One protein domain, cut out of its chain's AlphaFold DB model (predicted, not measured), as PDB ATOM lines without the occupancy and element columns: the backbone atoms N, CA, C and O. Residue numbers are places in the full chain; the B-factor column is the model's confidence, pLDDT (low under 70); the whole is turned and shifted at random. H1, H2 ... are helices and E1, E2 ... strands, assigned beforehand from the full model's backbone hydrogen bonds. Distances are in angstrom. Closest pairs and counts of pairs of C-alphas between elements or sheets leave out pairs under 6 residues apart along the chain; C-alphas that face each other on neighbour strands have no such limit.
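AT A GLANCE: This is residues 12 to 70 of the 75 residues of an uncharacterized protein of Thaumarchaeota archaeon SCGC AB-539-E09 (UniProt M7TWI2). A small two-stranded hairpin, E1 and E2, sits near one end of a long single helix, H2, whose residues 51 to 70 stick out as a free arm and give the domain much of its length. A short helix, H1, lies away from both the hairpin and H2, joined to E1 by the strung-out stretch of residues 17 to 25. The printed part has 59 residues with two named helices and two named strands, in the order H1, E1, E2, H2; the sheet's order is E1 - E2, antiparallel, and the class is mostly helix. The whole is only just extended, close to loose, with a radius of gyration of the C-alphas of 15.9 A, and it spans 53 by 25 by 20 A.

HOW THE PARTS SIT: Begin at the sheet, where E1, residues 26 to 29, and E2, residues 35 to 38, are antiparallel neighbours and form a hairpin, with 153 degrees between their directions. Look at C-alphas 27 and 37, which face each other at 4.7 A. Then look at the backbone: N 28 and O 36 are 2.8 A apart and N 36 and O 28 are 2.9 A apart, both within hydrogen-bond range. Past E2, a tight link of 4 residues leads to H2, residues 43 to 70, which is apart from E1. On the other side along the chain, H1, residues 12 to 16, is apart from E2 and from H2. In H1 every O i to N i+4 pair is within hydrogen-bond range; in H2, 18 of 24 are.

IN THESE COORDINATES: Find C-alpha 26 at (26.093, 14.121, 26.766), where E1 begins; it runs 9.9 A to C-alpha 29. E2 runs 10.0 A from C-alpha 35 to C-alpha 38. Find C-alpha 43 at (23.589, 20.508, 34.045); from there H2 runs 42.5 A to C-alpha 70 at (21.543, 58.255, 14.711). H1 begins at C-alpha 12, at (38.926, 23.263, 15.861), and measures 6.2 A to C-alpha 16.

THE WHOLE: The two C-alphas farthest apart are those of Gly 22 and Glu 70, at 52.9 A. Without residues 51 to 70 of H2, which stand free, the remaining 39 residues span 28 by 21 by 17 A. The printed part has no cut. The links E1 to E2 and E2 to H2 are tight, H1 to E1 is short, and no link is long. Look in the B-factor column for a mean pLDDT of 73.6 over the printed part; 18 residues are under 70, namely residues 30 to 32, 41 to 42 and 58 to 70.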
ATOM      1  N   MET A  12      38.668  22.150  14.949       91.06
ATOM      2  CA  MET A  12      38.926  23.263  15.861       91.06
ATOM      3  C   MET A  12      38.215  23.075  17.210       91.06
ATOM      4  O   MET A  12      38.840  23.266  18.250       91.06
ATOM      5  N   PHE A  13      36.957  22.623  17.215       85.62
ATOM      6  CA  PHE A  13      36.207  22.398  18.455       85.62
ATOM      7  C   PHE A  13      36.751  21.215  19.250       85.62
ATOM      8  O   PHE A  13      36.803  21.283  20.474       85.62
ATOM      9  N   VAL A  14      37.204  20.164  18.561       87.12
ATOM     10  CA  VAL A  14      37.847  19.001  19.192       87.12
ATOM     11  C   VAL A  14      39.123  19.427  19.920       87.12
ATOM     12  O   VAL A  14      39.332  19.034  21.060       87.12
ATOM     13  N   LYS A  15      39.942  20.280  19.292       86.44
ATOM     14  CA  LYS A  15      41.198  20.776  19.876       86.44
ATOM     15  C   LYS A  15      40.977  21.719  21.055       86.44
ATOM     16  O   LYS A  15      41.633  21.554  22.073       86.44
ATOM     17  N   ILE A  16      40.072  22.693  20.921       87.38
ATOM     18  CA  ILE A  16      39.802  23.685  21.978       87.38
ATOM     19  C   ILE A  16      39.239  23.017  23.238       87.38
ATOM     20  O   ILE A  16      39.508  23.474  24.342       87.38
ATOM     21  N   ASN A  17      38.468  21.939  23.071       82.31
ATOM     22  CA  ASN A  17      37.846  21.209  24.176       82.31
ATOM     23  C   ASN A  17      38.621  19.946  24.585       82.31
ATOM     24  O   ASN A  17      38.079  19.145  25.339       82.31
ATOM     25  N   GLU A  18      39.841  19.747  24.067       85.88
ATOM     26  CA  GLU A  18      40.712  18.603  24.393       85.88
ATOM     27  C   GLU A  18      39.999  17.236  24.288       85.88
ATOM     28  O   GLU A  18      40.190  16.338  25.104       85.88
ATOM     29  N   LEU A  19      39.140  17.073  23.274       84.50
ATOM     30  CA  LEU A  19      38.342  15.860  23.086       84.50
ATOM     31  C   LEU A  19      39.166  14.751  22.419       84.50
ATOM     32  O   LEU A  19      39.726  14.938  21.335       84.50
ATOM     33  N   GLU A  20      39.172  13.563  23.022       86.19
ATOM     34  CA  GLU A  20      39.812  12.378  22.457       86.19
ATOM     35  C   GLU A  20      38.864  11.593  21.536       86.19
ATOM     36  O   GLU A  20      37.632  11.673  21.592       86.19
ATOM     37  N   LYS A  21      39.442  10.786  20.641       84.88
ATOM     38  CA  LYS A  21      38.642   9.915  19.777       84.88
ATOM     39  C   LYS A  21      37.963   8.839  20.626       84.88
ATOM     40  O   LYS A  21      38.634   8.055  21.284       84.88
ATOM     41  N   GLY A  22      36.639   8.748  20.524       84.75
ATOM     42  CA  GLY A  22      35.844   7.774  21.278       84.75
ATOM     43  C   GLY A  22      35.352   8.288  22.632       84.75
ATOM     44  O   GLY A  22      34.686   7.538  23.344       84.75
ATOM     45  N   THR A  23      35.619   9.553  22.975       85.19
ATOM     46  CA  THR A  23      35.014  10.202  24.139       85.19
ATOM     47  C   THR A  23      33.490  10.195  24.017       85.19
ATOM     48  O   THR A  23      32.925  10.610  23.005       85.19
ATOM     49  N   SER A  24      32.823   9.729  25.073       85.62
ATOM     50  CA  SER A  24      31.372   9.830  25.198       85.62
ATOM     51  C   SER A  24      31.005  11.216  25.713       85.62
ATOM     52  O   SER A  24      31.599  11.700  26.675       85.62
ATOM     53  N   MET A  25      30.030  11.855  25.075       84.75
ATOM     54  CA  MET A  25      29.534  13.173  25.466       84.75
ATOM     55  C   MET A  25      28.029  13.125  25.669       84.75
ATOM     56  O   MET A  25      27.319  12.371  24.997       84.75
ATOM     57  N   LYS A  26      27.531  13.961  26.579       82.75
ATOM     58  CA  LYS A  26      26.093  14.121  26.766       82.75
ATOM     59  C   LYS A  26      25.568  15.134  25.767       82.75
ATOM     60  O   LYS A  26      26.143  16.204  25.575       82.75
ATOM     61  N   VAL A  27      24.461  14.765  25.140       81.06
ATOM     62  CA  VAL A  27      23.733  15.618  24.213       81.06
ATOM     63  C   VAL A  27      22.460  16.074  24.908       81.06
ATOM     64  O   VAL A  27      21.628  15.256  25.299       81.06
ATOM     65  N   TYR A  28      22.322  17.382  25.065       79.06
ATOM     66  CA  TYR A  28      21.145  18.037  25.603       79.06
ATOM     67  C   TYR A  28      20.388  18.711  24.459       79.06
ATOM     68  O   TYR A  28      20.972  19.432  23.648       79.06
ATOM     69  N   TYR A  29      19.081  18.469  24.394       71.12
ATOM     70  CA  TYR A  29      18.206  19.157  23.454       71.12
ATOM     71  C   TYR A  29      17.877  20.546  24.013       71.12
ATOM     72  O   TYR A  29      17.260  20.658  25.074       71.12
ATOM     73  N   GLY A  30      18.345  21.595  23.340       64.12
ATOM     74  CA  GLY A  30      17.993  22.976  23.646       64.12
ATOM     75  C   GLY A  30      16.615  23.337  23.090       64.12
ATOM     76  O   GLY A  30      16.110  22.704  22.163       64.12
ATOM     77  N   LEU A  31      15.996  24.370  23.663       59.59
ATOM     78  CA  LEU A  31      14.811  24.993  23.068       59.59
ATOM     79  C   LEU A  31      15.194  25.589  21.694       59.59
ATOM     80  O   LEU A  31      16.349  25.948  21.476       59.59
ATOM     81  N   ASP A  32      14.242  25.625  20.761       68.75
ATOM     82  CA  ASP A  32      14.403  26.161  19.395       68.75
ATOM     83  C   ASP A  32      15.364  25.395  18.461       68.75
ATOM     84  O   ASP A  32      15.905  25.944  17.504       68.75
ATOM     85  N   GLY A  33      15.550  24.089  18.685       71.06
ATOM     86  CA  GLY A  33      16.264  23.207  17.745       71.06
ATOM     87  C   GLY A  33      17.790  23.261  17.852       71.06
ATOM     88  O   GLY A  33      18.492  22.701  17.008       71.06
ATOM     89  N   ILE A  34      18.314  23.896  18.899       79.12
ATOM     90  CA  ILE A  34      19.748  23.949  19.183       79.12
ATOM     91  C   ILE A  34      20.172  22.671  19.911       79.12
ATOM     92  O   ILE A  34      19.601  22.299  20.935       79.12
ATOM     93  N   LEU A  35      21.213  22.005  19.411       79.81
ATOM     94  CA  LEU A  35      21.806  20.840  20.062       79.81
ATOM     95  C   LEU A  35      23.004  21.268  20.917       79.81
ATOM     96  O   LEU A  35      23.943  21.877  20.406       79.81
ATOM     97  N   ILE A  36      22.999  20.920  22.203       80.50
ATOM     98  CA  ILE A  36      24.092  21.240  23.126       80.50
ATOM     99  C   ILE A  36      24.851  19.959  23.450       80.50
ATOM    100  O   ILE A  36      24.267  18.990  23.927       80.50
ATOM    101  N   VAL A  37      26.160  19.959  23.220       82.19
ATOM    102  CA  VAL A  37      27.036  18.818  23.509       82.19
ATOM    103  C   VAL A  37      28.004  19.221  24.616       82.19
ATOM    104  O   VAL A  37      28.730  20.202  24.465       82.19
ATOM    105  N   ALA A  38      28.011  18.490  25.729       80.50
ATOM    106  CA  ALA A  38      28.842  18.813  26.887       80.50
ATOM    107  C   ALA A  38      29.499  17.565  27.494       80.50
ATOM    108  O   ALA A  38      28.946  16.461  27.450       80.50
ATOM    109  N   SER A  39      30.695  17.757  28.054       76.44
ATOM    110  CA  SER A  39      31.461  16.728  28.768       76.44
ATOM    111  C   SER A  39      31.141  16.661  30.267       76.44
ATOM    112  O   SER A  39      31.393  15.633  30.885       76.44
ATOM    113  N   ASP A  40      30.594  17.733  30.853       70.88
ATOM    114  CA  ASP A  40      30.303  17.842  32.288       70.88
ATOM    115  C   ASP A  40      28.886  17.331  32.622       70.88
ATOM    116  O   ASP A  40      27.906  17.586  31.912       70.88
ATOM    117  N   ASP A  41      28.775  16.643  33.756       66.00
ATOM    118  CA  ASP A  41      27.520  16.129  34.307       66.00
ATOM    119  C   ASP A  41      26.723  17.206  35.050       66.00
ATOM    120  O   ASP A  41      25.536  17.024  35.348       66.00
ATOM    121  N   ASN A  42      27.338  18.357  35.330       69.94
ATOM    122  CA  ASN A  42      26.688  19.439  36.048       69.94
ATOM    123  C   ASN A  42      25.813  20.314  35.132       69.94
ATOM    124  O   ASN A  42      26.166  21.437  34.756       69.94
ATOM    125  N   GLN A  43      24.610  19.815  34.840       72.38
ATOM    126  CA  GLN A  43      23.589  20.508  34.045       72.38
ATOM    127  C   GLN A  43      23.303  21.938  34.521       72.38
ATOM    128  O   GLN A  43      23.121  22.830  33.697       72.38
ATOM    129  N   LYS A  44      23.284  22.191  35.840       75.50
ATOM    130  CA  LYS A  44      23.005  23.533  36.380       75.50
ATOM    131  C   LYS A  44      24.084  24.532  35.984       75.50
ATOM    132  O   LYS A  44      23.766  25.636  35.551       75.50
ATOM    133  N   LYS A  45      25.354  24.146  36.117       77.00
ATOM    134  CA  LYS A  45      26.481  25.008  35.747       77.00
ATOM    135  C   LYS A  45      26.487  25.281  34.242       77.00
ATOM    136  O   LYS A  45      26.658  26.428  33.840       77.00
ATOM    137  N   MET A  46      26.226  24.252  33.434       78.19
ATOM    138  CA  MET A  46      26.095  24.381  31.981       78.19
ATOM    139  C   MET A  46      24.972  25.352  31.597       78.19
ATOM    140  O   MET A  46      25.191  26.243  30.782       78.19
ATOM    141  N   LEU A  47      23.793  25.222  32.210       77.62
ATOM    142  CA  LEU A  47      22.630  26.053  31.897       77.62
ATOM    143  C   LEU A  47      22.861  27.524  32.273       77.62
ATOM    144  O   LEU A  47      22.512  28.412  31.504       77.62
ATOM    145  N   VAL A  48      23.532  27.792  33.399       81.62
ATOM    146  CA  VAL A  48      23.955  29.153  33.773       81.62
ATOM    147  C   VAL A  48      24.944  29.731  32.756       81.62
ATOM    148  O   VAL A  48      24.811  30.891  32.374       81.62
ATOM    149  N   SER A  49      25.924  28.948  32.299       78.88
ATOM    150  CA  SER A  49      26.864  29.398  31.262       78.88
ATOM    151  C   SER A  49      26.166  29.663  29.926       78.88
ATOM    152  O   SER A  49      26.483  30.646  29.262       78.88
ATOM    153  N   LEU A  50      25.192  28.828  29.556       77.56
ATOM    154  CA  LEU A  50      24.396  29.003  28.343       77.56
ATOM    155  C   LEU A  50      23.556  30.282  28.399       77.56
ATOM    156  O   LEU A  50      23.576  31.057  27.451       77.56
ATOM    157  N   LEU A  51      22.865  30.532  29.517       79.88
ATOM    158  CA  LEU A  51      22.083  31.757  29.705       79.88
ATOM    159  C   LEU A  51      22.960  33.007  29.581       79.88
ATOM    160  O   LEU A  51      22.569  33.953  28.913       79.88
ATOM    161  N   LYS A  52      24.184  32.983  30.125       80.50
ATOM    162  CA  LYS A  52      25.138  34.095  29.966       80.50
ATOM    163  C   LYS A  52      25.556  34.331  28.515       80.50
ATOM    164  O   LYS A  52      25.716  35.479  28.119       80.50
ATOM    165  N   LEU A  53      25.762  33.264  27.742       78.19
ATOM    166  CA  LEU A  53      26.086  33.381  26.317       78.19
ATOM    167  C   LEU A  53      24.906  33.956  25.527       78.19
ATOM    168  O   LEU A  53      25.105  34.836  24.696       78.19
ATOM    169  N   LEU A  54      23.684  33.502  25.820       77.69
ATOM    170  CA  LEU A  54      22.464  34.014  25.193       77.69
ATOM    171  C   LEU A  54      22.209  35.486  25.541       77.69
ATOM    172  O   LEU A  54      21.852  36.263  24.659       77.69
ATOM    173  N   ASP A  55      22.430  35.883  26.795       77.19
ATOM    174  CA  ASP A  55      22.319  37.282  27.219       77.19
ATOM    175  C   ASP A  55      23.363  38.176  26.535       77.19
ATOM    176  O   ASP A  55      23.078  39.336  26.247       77.19
ATOM    177  N   GLY A  56      24.565  37.654  26.268       74.44
ATOM    178  CA  GLY A  56      25.585  38.356  25.488       74.44
ATOM    179  C   GLY A  56      25.144  38.593  24.044       74.44
ATOM    180  O   GLY A  56      25.169  39.724  23.579       74.44
ATOM    181  N   LEU A  57      24.651  37.545  23.379       71.50
ATOM    182  CA  LEU A  57      24.176  37.620  21.991       71.50
ATOM    183  C   LEU A  57      22.992  38.582  21.821       71.50
ATOM    184  O   LEU A  57      22.943  39.323  20.848       71.50
ATOM    185  N   ARG A  58      22.057  38.618  22.779       67.69
ATOM    186  CA  ARG A  58      20.915  39.550  22.735       67.69
ATOM    187  C   ARG A  58      21.320  41.016  22.860       67.69
ATOM    188  O   ARG A  58      20.630  41.877  22.333       67.69
ATOM    189  N   LYS A  59      22.405  41.310  23.577       60.97
ATOM    190  CA  LYS A  59      22.898  42.687  23.710       60.97
ATOM    191  C   LYS A  59      23.541  43.193  22.426       60.97
ATOM    192  O   LYS A  59      23.369  44.363  22.105       60.97
ATOM    193  N   ASP A  60      24.205  42.314  21.678       57.84
ATOM    194  CA  ASP A  60      24.759  42.671  20.371       57.84
ATOM    195  C   ASP A  60      23.644  43.067  19.375       57.84
ATOM    196  O   ASP A  60      23.837  43.985  18.578       57.84
ATOM    197  N   ASP A  61      22.454  42.458  19.472       55.41
ATOM    198  CA  ASP A  61      21.281  42.843  18.670       55.41
ATOM    199  C   ASP A  61      20.697  44.214  19.086       55.41
ATOM    200  O   ASP A  61      20.322  45.015  18.230       55.41
ATOM    201  N   GLU A  62      20.654  44.532  20.388       54.66
ATOM    202  CA  GLU A  62      20.147  45.826  20.887       54.66
ATOM    203  C   GLU A  62      21.071  47.014  20.566       54.66
ATOM    204  O   GLU A  62      20.607  48.157  20.470       54.66
ATOM    205  N   ASP A  63      22.372  46.775  20.403       54.06
ATOM    206  CA  ASP A  63      23.341  47.819  20.055       54.06
ATOM    207  C   ASP A  63      23.490  48.011  18.532       54.06
ATOM    208  O   ASP A  63      23.850  49.105  18.087       54.06
ATOM    209  N   ALA A  64      23.103  47.024  17.714       53.34
ATOM    210  CA  ALA A  64      22.996  47.171  16.260       53.34
ATOM    211  C   ALA A  64      21.818  48.075  15.823       53.34
ATOM    212  O   ALA A  64      21.898  48.752  14.792       53.34
ATOM    213  N   ASP A  65      20.746  48.154  16.619       51.53
ATOM    214  CA  ASP A  65      19.574  48.995  16.317       51.53
ATOM    215  C   ASP A  65      19.779  50.486  16.666       51.53
ATOM    216  O   ASP A  65      19.119  51.377  16.112       51.53
ATOM    217  N   LYS A  66      20.746  50.809  17.534       53.31
ATOM    218  CA  LYS A  66      21.053  52.205  17.897       53.31
ATOM    219  C   LYS A  66      21.913  52.929  16.856       53.31
ATOM    220  O   LYS A  66      21.662  54.107  16.611       53.31
ATOM    221  N   ASP A  67      22.843  52.243  16.180       49.66
ATOM    222  CA  ASP A  67      23.687  52.862  15.129       49.66
ATOM    223  C   ASP A  67      22.875  53.257  13.877       49.66
ATOM    224  O   ASP A  67      23.210  54.204  13.161       49.66
ATOM    225  N   SER A  68      21.752  52.573  13.637       54.44
ATOM    226  CA  SER A  68      20.843  52.854  12.518       54.44
ATOM    227  C   SER A  68      19.998  54.116  12.733       54.44
ATOM    228  O   SER A  68      19.608  54.779  11.770       54.44
ATOM    229  N   THR A  69      19.719  54.467  13.992       55.50
ATOM    230  CA  THR A  69      18.793  55.557  14.332       55.50
ATOM    231  C   THR A  69      19.494  56.924  14.340       55.50
ATOM    232  O   THR A  69      18.897  57.925  13.942       55.50
ATOM    233  N   GLU A  70      20.785  56.989  14.688       51.94
ATOM    234  CA  GLU A  70      21.543  58.255  14.711       51.94
ATOM    235  C   GLU A  70      21.916  58.781  13.312       51.94
ATOM    236  O   GLU A  70      21.954  59.996  13.096       51.94
TER     237      GLU A  70